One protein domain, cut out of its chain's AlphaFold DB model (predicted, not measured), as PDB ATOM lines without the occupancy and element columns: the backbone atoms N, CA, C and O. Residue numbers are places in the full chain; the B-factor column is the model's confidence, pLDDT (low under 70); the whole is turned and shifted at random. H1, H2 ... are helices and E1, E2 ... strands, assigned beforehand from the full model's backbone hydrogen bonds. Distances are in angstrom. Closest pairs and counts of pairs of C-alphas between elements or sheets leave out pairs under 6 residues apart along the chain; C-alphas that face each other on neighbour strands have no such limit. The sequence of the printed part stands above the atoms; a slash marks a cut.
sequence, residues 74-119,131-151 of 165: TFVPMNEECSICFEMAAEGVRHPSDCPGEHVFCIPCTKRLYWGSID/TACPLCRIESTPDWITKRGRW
ATOM      1  N   THR A  74     -34.755  -9.203 -33.558       95.00
ATOM      2  CA  THR A  74     -35.505  -8.069 -34.109       95.00
ATOM      3  C   THR A  74     -37.000  -8.346 -34.021       95.00
ATOM      4  O   THR A  74     -37.522  -9.215 -34.723       95.00
ATOM      5  N   PHE A  75     -37.684  -7.594 -33.163       95.62
ATOM      6  CA  PHE A  75     -39.142  -7.576 -33.089       95.62
ATOM      7  C   PHE A  75     -39.688  -6.631 -34.156       95.62
ATOM      8  O   PHE A  75     -39.190  -5.516 -34.315       95.62
ATOM      9  N   VAL A  76     -40.690  -7.083 -34.903       96.00
ATOM     10  CA  VAL A  76     -41.291  -6.325 -36.003       96.00
ATOM     11  C   VAL A  76     -42.815  -6.353 -35.895       96.00
ATOM     12  O   VAL A  76     -43.373  -7.373 -35.474       96.00
ATOM     13  N   PRO A  77     -43.509  -5.267 -36.276       96.56
ATOM     14  CA  PRO A  77     -44.958  -5.305 -36.400       96.56
ATOM     15  C   PRO A  77     -45.352  -6.348 -37.449       96.56
ATOM     16  O   PRO A  77     -44.743  -6.432 -38.517       96.56
ATOM     17  N   MET A  78     -46.369  -7.145 -37.138       93.94
ATOM     18  CA  MET A  78     -46.961  -8.102 -38.068       93.94
ATOM     19  C   MET A  78     -48.336  -7.588 -38.489       93.94
ATOM     20  O   MET A  78     -49.149  -7.204 -37.654       93.94
ATOM     21  N   ASN A  79     -48.587  -7.587 -39.798       91.75
ATOM     22  CA  ASN A  79     -49.891  -7.262 -40.388       91.75
ATOM     23  C   ASN A  79     -50.491  -8.467 -41.134       91.75
ATOM     24  O   ASN A  79     -51.460  -8.324 -41.874       91.75
ATOM     25  N   GLU A  80     -49.887  -9.642 -40.965       90.88
ATOM     26  CA  GLU A  80     -50.213 -10.875 -41.673       90.88
ATOM     27  C   GLU A  80     -50.369 -12.030 -40.677       90.88
ATOM     28  O   GLU A  80     -49.954 -11.942 -39.516       90.88
ATOM     29  N   GLU A  81     -50.960 -13.128 -41.142       91.94
ATOM     30  CA  GLU A  81     -51.064 -14.365 -40.373       91.94
ATOM     31  C   GLU A  81     -49.677 -14.980 -40.151       91.94
ATOM     32  O   GLU A  81     -48.842 -15.050 -41.057       91.94
ATOM     33  N   CYS A  82     -49.425 -15.487 -38.946       93.31
ATOM     34  CA  CYS A  82     -48.197 -16.220 -38.680       93.31
ATOM     35  C   CYS A  82     -48.130 -17.499 -39.521       93.31
ATOM     36  O   CYS A  82     -49.033 -18.327 -39.469       93.31
ATOM     37  N   SER A  83     -47.011 -17.740 -40.208       89.38
ATOM     38  CA  SER A  83     -46.833 -18.934 -41.050       89.38
ATOM     39  C   SER A  83     -46.771 -20.267 -40.285       89.38
ATOM     40  O   SER A  83     -46.629 -21.314 -40.910       89.38
ATOM     41  N   ILE A  84     -46.836 -20.239 -38.948       89.62
ATOM     42  CA  ILE A  84     -46.812 -21.427 -38.086       89.62
ATOM     43  C   ILE A  84     -48.210 -21.732 -37.536       89.62
ATOM     44  O   ILE A  84     -48.709 -22.837 -37.738       89.62
ATOM     45  N   CYS A  85     -48.852 -20.778 -36.848       93.00
ATOM     46  CA  CYS A  85     -50.190 -20.979 -36.272       93.00
ATOM     47  C   CYS A  85     -51.348 -20.507 -37.163       93.00
ATOM     48  O   CYS A  85     -52.484 -20.878 -36.889       93.00
ATOM     49  N   PHE A  86     -51.079 -19.735 -38.220       93.25
ATOM     50  CA  PHE A  86     -52.077 -19.085 -39.085       93.25
ATOM     51  C   PHE A  86     -53.010 -18.107 -38.356       93.25
ATOM     52  O   PHE A  86     -54.092 -17.794 -38.840       93.25
ATOM     53  N   GLU A  87     -52.594 -17.609 -37.193       94.19
ATOM     54  CA  GLU A  87     -53.322 -16.577 -36.458       94.19
ATOM     55  C   GLU A  87     -52.741 -15.196 -36.759       94.19
ATOM     56  O   GLU A  87     -51.533 -15.038 -36.974       94.19
ATOM     57  N   MET A  88     -53.610 -14.185 -36.746       93.62
ATOM     58  CA  MET A  88     -53.205 -12.785 -36.816       93.62
ATOM     59  C   MET A  88     -52.474 -12.404 -35.528       93.62
ATOM     60  O   MET A  88     -52.999 -12.579 -34.430       93.62
ATOM     61  N   ALA A  89     -51.278 -11.840 -35.665       94.12
ATOM     62  CA  ALA A  89     -50.502 -11.321 -34.548       94.12
ATOM     63  C   ALA A  89     -50.135  -9.866 -34.823       94.12
ATOM     64  O   ALA A  89     -49.803  -9.523 -35.950       94.12
ATOM     65  N   ALA A  90     -50.167  -9.017 -33.794       94.69
ATOM     66  CA  ALA A  90     -49.754  -7.617 -33.923       94.69
ATOM     67  C   ALA A  90     -48.225  -7.458 -34.023       94.69
ATOM     68  O   ALA A  90     -47.720  -6.460 -34.535       94.69
ATOM     69  N   GLU A  91     -47.474  -8.436 -33.516       96.75
ATOM     70  CA  GLU A  91     -46.017  -8.403 -33.441       96.75
ATOM     71  C   GLU A  91     -45.437  -9.803 -33.649       96.75
ATOM     72  O   GLU A  91     -45.993 -10.813 -33.199       96.75
ATOM     73  N   GLY A  92     -44.280  -9.842 -34.299       95.88
ATOM     74  CA  GLY A  92     -43.491 -11.041 -34.487       95.88
ATOM     75  C   GLY A  92     -42.006 -10.799 -34.317       95.88
ATOM     76  O   GLY A  92     -41.543  -9.699 -34.018       95.88
ATOM     77  N   VAL A  93     -41.253 -11.869 -34.513       94.94
ATOM     78  CA  VAL A  93     -39.803 -11.908 -34.396       94.94
ATOM     79  C   VAL A  93     -39.244 -12.344 -35.734       94.94
ATOM     80  O   VAL A  93     -39.589 -13.414 -36.243       94.94
ATOM     81  N   ARG A  94     -38.381 -11.505 -36.307       93.94
ATOM     82  CA  ARG A  94     -37.614 -11.866 -37.493       93.94
ATOM     83  C   ARG A  94     -36.623 -12.956 -37.119       93.94
ATOM     84  O   ARG A  94     -35.908 -12.833 -36.122       93.94
ATOM     85  N   HIS A  95     -36.588 -14.013 -37.921       88.94
ATOM     86  CA  HIS A  95     -35.689 -15.124 -37.680       88.94
ATOM     87  C   HIS A  95     -34.231 -14.633 -37.613       88.94
ATOM     88  O   HIS A  95     -33.798 -13.900 -38.502       88.94
ATOM     89  N   PRO A  96     -33.469 -15.004 -36.571       76.31
ATOM     90  CA  PRO A  96     -32.127 -14.473 -36.365       76.31
ATOM     91  C   PRO A  96     -31.065 -15.073 -37.268       76.31
ATOM     92  O   PRO A  96     -30.102 -14.374 -37.556       76.31
ATOM     93  N   SER A  97     -31.159 -16.332 -37.695       72.12
ATOM     94  CA  SER A  97     -30.205 -16.810 -38.703       72.12
ATOM     95  C   SER A  97     -30.404 -16.028 -40.003       72.12
ATOM     96  O   SER A  97     -31.509 -15.532 -40.232       72.12
ATOM     97  N   ASP A  98     -29.365 -15.943 -40.836       69.44
ATOM     98  CA  ASP A  98     -29.399 -15.360 -42.187       69.44
ATOM     99  C   ASP A  98     -30.316 -16.185 -43.116       69.44
ATOM    100  O   ASP A  98     -29.896 -16.757 -44.120       69.44
ATOM    101  N   CYS A  99     -31.585 -16.341 -42.736       79.75
ATOM    102  CA  CYS A  99     -32.580 -17.058 -43.499       79.75
ATOM    103  C   CYS A  99     -32.959 -16.144 -44.668       79.75
ATOM    104  O   CYS A  99     -33.456 -15.036 -44.443       79.75
ATOM    105  N   PRO A 100     -32.735 -16.595 -45.913       80.62
ATOM    106  CA  PRO A 100     -32.848 -15.757 -47.104       80.62
ATOM    107  C   PRO A 100     -34.241 -15.152 -47.308       80.62
ATOM    108  O   PRO A 100     -34.371 -14.152 -48.001       80.62
ATOM    109  N   GLY A 101     -35.279 -15.744 -46.708       81.19
ATOM    110  CA  GLY A 101     -36.658 -15.257 -46.792       81.19
ATOM    111  C   GLY A 101     -37.062 -14.237 -45.725       81.19
ATOM    112  O   GLY A 101     -38.230 -13.873 -45.687       81.19
ATOM    113  N   GLU A 102     -36.154 -13.828 -44.825       88.00
ATOM    114  CA  GLU A 102     -36.446 -12.897 -43.717       88.00
ATOM    115  C   GLU A 102     -37.699 -13.269 -42.898       88.00
ATOM    116  O   GLU A 102     -38.440 -12.400 -42.434       88.00
ATOM    117  N   HIS A 103     -37.959 -14.570 -42.732       90.69
ATOM    118  CA  HIS A 103     -39.215 -15.058 -42.171       90.69
ATOM    119  C   HIS A 103     -39.493 -14.494 -40.772       90.69
ATOM    120  O   HIS A 103     -38.610 -14.441 -39.910       90.69
ATOM    121  N   VAL A 104     -40.752 -14.118 -40.549       93.94
ATOM    122  CA  VAL A 104     -41.248 -13.566 -39.287       93.94
ATOM    123  C   VAL A 104     -42.258 -14.533 -38.682       93.94
ATOM    124  O   VAL A 104     -43.165 -15.013 -39.363       93.94
ATOM    125  N   PHE A 105     -42.119 -14.804 -37.388       94.19
ATOM    126  CA  PHE A 105     -43.048 -15.650 -36.637       94.19
ATOM    127  C   PHE A 105     -43.649 -14.871 -35.473       94.19
ATOM    128  O   PHE A 105     -42.978 -14.015 -34.899       94.19
ATOM    129  N   CYS A 106     -44.899 -15.155 -35.104       96.31
ATOM    130  CA  CYS A 106     -45.484 -14.523 -33.927       96.31
ATOM    131  C   CYS A 106     -44.725 -14.959 -32.665       96.31
ATOM    132  O   CYS A 106     -44.198 -16.073 -32.594       96.31
ATOM    133  N   ILE A 107     -44.703 -14.092 -31.650       94.75
ATOM    134  CA  ILE A 107     -43.978 -14.336 -30.392       94.75
ATOM    135  C   ILE A 107     -44.313 -15.706 -29.765       94.75
ATOM    136  O   ILE A 107     -43.371 -16.415 -29.407       94.75
ATOM    137  N   PRO A 108     -45.592 -16.132 -29.651       93.38
ATOM    138  CA  PRO A 108     -45.925 -17.446 -29.098       93.38
ATOM    139  C   PRO A 108     -45.306 -18.609 -29.881       93.38
ATOM    140  O   PRO A 108     -44.749 -19.528 -29.281       93.38
ATOM    141  N   CYS A 109     -45.346 -18.561 -31.216       92.25
ATOM    142  CA  CYS A 109     -44.732 -19.593 -32.049       92.25
ATOM    143  C   CYS A 109     -43.208 -19.578 -31.943       92.25
ATOM    144  O   CYS A 109     -42.614 -20.644 -31.836       92.25
ATOM    145  N   THR A 110     -42.571 -18.404 -31.914       91.44
ATOM    146  CA  THR A 110     -41.122 -18.294 -31.687       91.44
ATOM    147  C   THR A 110     -40.724 -18.905 -30.342       91.44
ATOM    148  O   THR A 110     -39.768 -19.672 -30.292       91.44
ATOM    149  N   LYS A 111     -41.467 -18.631 -29.259       89.62
ATOM    150  CA  LYS A 111     -41.221 -19.269 -27.955       89.62
ATOM    151  C   LYS A 111     -41.322 -20.785 -28.057       89.62
ATOM    152  O   LYS A 111     -40.375 -21.477 -27.714       89.62
ATOM    153  N   ARG A 112     -42.431 -21.290 -28.598       86.25
ATOM    154  CA  ARG A 112     -42.663 -22.732 -28.722       86.25
ATOM    155  C   ARG A 112     -41.574 -23.435 -29.536       86.25
ATOM    156  O   ARG A 112     -41.170 -24.528 -29.174       86.25
ATOM    157  N   LEU A 113     -41.114 -22.820 -30.626       84.50
ATOM    158  CA  LEU A 113     -40.128 -23.420 -31.529       84.50
ATOM    159  C   LEU A 113     -38.709 -23.470 -30.949       84.50
ATOM    160  O   LEU A 113     -37.957 -24.365 -31.319       84.50
ATOM    161  N   TYR A 114     -38.331 -22.503 -30.108       83.25
ATOM    162  CA  TYR A 114     -36.923 -22.300 -29.737       83.25
ATOM    163  C   TYR A 114     -36.643 -22.268 -28.232       83.25
ATOM    164  O   TYR A 114     -35.487 -22.360 -27.837       83.25
ATOM    165  N   TRP A 115     -37.674 -22.127 -27.401       81.75
ATOM    166  CA  TRP A 115     -37.583 -22.140 -25.936       81.75
ATOM    167  C   TRP A 115     -38.338 -23.313 -25.296       81.75
ATOM    168  O   TRP A 115     -38.297 -23.449 -24.077       81.75
ATOM    169  N   GLY A 116     -39.005 -24.153 -26.096       73.44
ATOM    170  CA  GLY A 116     -39.866 -25.229 -25.604       73.44
ATOM    171  C   GLY A 116     -41.177 -24.711 -24.999       73.44
ATOM    172  O   GLY A 116     -41.308 -23.544 -24.620       73.44
ATOM    173  N   SER A 117     -42.200 -25.563 -24.951       58.69
ATOM    174  CA  SER A 117     -43.365 -25.319 -24.097       58.69
ATOM    175  C   SER A 117     -43.022 -25.734 -22.671       58.69
ATOM    176  O   SER A 117     -42.649 -26.876 -22.447       58.69
ATOM    177  N   ILE A 118     -43.188 -24.820 -21.714       52.03
ATOM    178  CA  ILE A 118     -43.000 -25.093 -20.277       52.03
ATOM    179  C   ILE A 118     -44.024 -26.124 -19.752       52.03
ATOM    180  O   ILE A 118     -43.804 -26.722 -18.709       52.03
ATOM    181  N   ASP A 119     -45.114 -26.370 -20.487       53.25
ATOM    182  CA  ASP A 119     -46.288 -27.094 -19.980       53.25
ATOM    183  C   ASP A 119     -46.399 -28.570 -20.418       53.25
ATOM    184  O   ASP A 119     -47.470 -29.161 -20.292       53.25
ATOM    185  N   THR A 131     -31.692 -23.982 -34.251       79.69
ATOM    186  CA  THR A 131     -31.678 -22.560 -34.601       79.69
ATOM    187  C   THR A 131     -31.985 -22.330 -36.082       79.69
ATOM    188  O   THR A 131     -31.985 -21.190 -36.544       79.69
ATOM    189  N   ALA A 132     -32.235 -23.394 -36.855       84.56
ATOM    190  CA  ALA A 132     -32.627 -23.288 -38.248       84.56
ATOM    191  C   ALA A 132     -34.073 -22.793 -38.374       84.56
ATOM    192  O   ALA A 132     -34.981 -23.227 -37.659       84.56
ATOM    193  N   CYS A 133     -34.311 -21.919 -39.350       87.38
ATOM    194  CA  CYS A 133     -35.661 -21.456 -39.633       87.38
ATOM    195  C   CYS A 133     -36.524 -22.635 -40.111       87.38
ATOM    196  O   CYS A 133     -36.134 -23.322 -41.060       87.38
ATOM    197  N   PRO A 134     -37.715 -22.856 -39.523       86.00
ATOM    198  CA  PRO A 134     -38.571 -23.978 -39.875       86.00
ATOM    199  C   PRO A 134     -39.036 -23.933 -41.327       86.00
ATOM    200  O   PRO A 134     -39.289 -24.986 -41.878       86.00
ATOM    201  N   LEU A 135     -39.114 -22.759 -41.958       86.31
ATOM    202  CA  LEU A 135     -39.477 -22.632 -43.373       86.31
ATOM    203  C   LEU A 135     -38.275 -22.822 -44.309       86.31
ATOM    204  O   LEU A 135     -38.439 -23.331 -45.409       86.31
ATOM    205  N   CYS A 136     -37.072 -22.438 -43.866       84.06
ATOM    206  CA  CYS A 136     -35.837 -22.585 -44.643       84.06
ATOM    207  C   CYS A 136     -35.261 -24.023 -44.554       84.06
ATOM    208  O   CYS A 136     -34.610 -24.467 -45.490       84.06
ATOM    209  N   ARG A 137     -35.489 -24.761 -43.451       77.31
ATOM    210  CA  ARG A 137     -34.965 -26.135 -43.246       77.31
ATOM    211  C   ARG A 137     -35.734 -27.225 -43.999       77.31
ATOM    212  O   ARG A 137     -35.295 -28.367 -44.054       77.31
ATOM    213  N   ILE A 138     -36.922 -26.894 -44.495       66.50
ATOM    214  CA  ILE A 138     -37.801 -27.814 -45.210       66.50
ATOM    215  C   ILE A 138     -37.270 -27.933 -46.645       66.50
ATOM    216  O   ILE A 138     -37.736 -27.247 -47.548       66.50
ATOM    217  N   GLU A 139     -36.285 -28.805 -46.871       56.25
ATOM    218  CA  GLU A 139     -36.034 -29.328 -48.225       56.25
ATOM    219  C   GLU A 139     -37.143 -30.321 -48.643       56.25
ATOM    220  O   GLU A 139     -37.354 -30.564 -49.829       56.25
ATOM    221  N   SER A 140     -37.928 -30.831 -47.683       53.38
ATOM    222  CA  SER A 140     -39.115 -31.664 -47.899       53.38
ATOM    223  C   SER A 140     -40.206 -31.354 -46.864       53.38
ATOM    224  O   SER A 140     -39.969 -31.369 -45.657       53.38
ATOM    225  N   THR A 141     -41.410 -31.004 -47.336       50.97
ATOM    226  CA  THR A 141     -42.582 -30.642 -46.509       50.97
ATOM    227  C   THR A 141     -42.807 -31.647 -45.370       50.97
ATOM    228  O   THR A 141     -42.999 -32.822 -45.671       50.97
ATOM    229  N   PRO A 142     -42.848 -31.219 -44.089       49.56
ATOM    230  CA  PRO A 142     -43.167 -32.094 -42.968       49.56
ATOM    231  C   PRO A 142     -44.540 -32.742 -43.163       49.56
ATOM    232  O   PRO A 142     -45.512 -32.054 -43.482       49.56
ATOM    233  N   ASP A 143     -44.644 -34.045 -42.902       48.44
ATOM    234  CA  ASP A 143     -45.865 -34.826 -43.150       48.44
ATOM    235  C   ASP A 143     -47.108 -34.320 -42.395       48.44
ATOM    236  O   ASP A 143     -48.249 -34.558 -42.797       48.44
ATOM    237  N   TRP A 144     -46.929 -33.595 -41.289       56.44
ATOM    238  CA  TRP A 144     -48.050 -33.013 -40.546       56.44
ATOM    239  C   TRP A 144     -48.653 -31.776 -41.239       56.44
ATOM    240  O   TRP A 144     -49.829 -31.476 -41.021       56.44
ATOM    241  N   ILE A 145     -47.894 -31.095 -42.111       50.88
ATOM    242  CA  ILE A 145     -48.376 -29.979 -42.943       50.88
ATOM    243  C   ILE A 145     -49.181 -30.510 -44.139       50.88
ATOM    244  O   ILE A 145     -50.247 -29.972 -44.445       50.88
ATOM    245  N   THR A 146     -48.753 -31.607 -44.770       52.47
ATOM    246  CA  THR A 146     -49.504 -32.258 -45.862       52.47
ATOM    247  C   THR A 146     -50.791 -32.923 -45.366       52.47
ATOM    248  O   THR A 146     -51.815 -32.863 -46.051       52.47
ATOM    249  N   LYS A 147     -50.809 -33.469 -44.140       47.41
ATOM    250  CA  LYS A 147     -52.007 -34.099 -43.547       47.41
ATOM    251  C   LYS A 147     -53.157 -33.136 -43.229       47.41
ATOM    252  O   LYS A 147     -54.294 -33.589 -43.125       47.41
ATOM    253  N   ARG A 148     -52.917 -31.823 -43.114       51.53
ATOM    254  CA  ARG A 148     -53.988 -30.820 -42.905       51.53
ATOM    255  C   ARG A 148     -54.626 -30.294 -44.200       51.53
ATOM    256  O   ARG A 148     -55.455 -29.391 -44.135       51.53
ATOM    257  N   GLY A 149     -54.284 -30.853 -45.365       44.66
ATOM    258  CA  GLY A 149     -55.059 -30.708 -46.607       44.66
ATOM    259  C   GLY A 149     -55.174 -29.296 -47.194       44.66
ATOM    260  O   GLY A 149     -55.992 -29.089 -48.086       44.66
ATOM    261  N   ARG A 150     -54.394 -28.316 -46.716       49.66
ATOM    262  CA  ARG A 150     -54.568 -26.901 -47.099       49.66
ATOM    263  C   ARG A 150     -53.404 -26.292 -47.878       49.66
ATOM    264  O   ARG A 150     -53.529 -25.163 -48.333       49.66
ATOM    265  N   TRP A 151     -52.292 -27.006 -48.029       45.12
ATOM    266  CA  TRP A 151     -51.120 -26.528 -48.763       45.12
ATOM    267  C   TRP A 151     -50.769 -27.529 -49.859       45.12
ATOM    268  O   TRP A 151     -50.267 -28.617 -49.578       45.12
TER     269      TRP A 151
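AT A GLANCE: This is residues 74 to 119 and 131 to 151 of the 165 residues of the protein "Hypothetical protein" of Dictyocha speculum (UniProt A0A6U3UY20). Little regular structure: a small antiparallel sheet, ordered E1, E2, E3, has H1 over one face among long loops, with H2 far off in a tail. The 67 printed residues include 23 in E1, E2, E3, H1 and H2, in chain order; the class is mixed. The whole is compact, radius of gyration of the C-alphas 12.2 A, spans 30 by 28 by 24 A.

IN THESE COORDINATES: Find C-alpha 74 at (-35.505, -8.069, -34.109), where E1 begins, residues 74 to 77, 10.1 A. E2 is residues 91 to 94, 10.0 A; E3, 104 to 106, 6.9 A; H1, 107 to 114, 10.7 A; H2, 143 to 146, 5.2 A, ending at (-49.504, -32.258, -45.862).

HOW THE PARTS SIT: E1, E2 and E3 form a meander, antiparallel neighbours in turn, with hairpins E1 and E2, E2 and E3. Look for N 76 and O 92, 2.9 A, and N 93 and O 105, 2.8 A, within hydrogen-bond range. H1 is on the sheet, height 9.0 A, over E3; its closest C-alpha pair with E2 is Ile 107 and Gly 92, 5.3 A. H2 is apart from H1 and the strands. In H1 every O i to N i+4 pair is within range; H2 is too short for one.

THE WHOLE: The farthest C-alphas, Thr 74 and Gly 149, are 32.4 A apart. Residues 120 to 130 are not printed; C-alphas 119 and 131 are 21.2 A apart. The link E1 to E2 is long. pLDDT is under 70 at residues 98, 117 to 119 and 138 to 151.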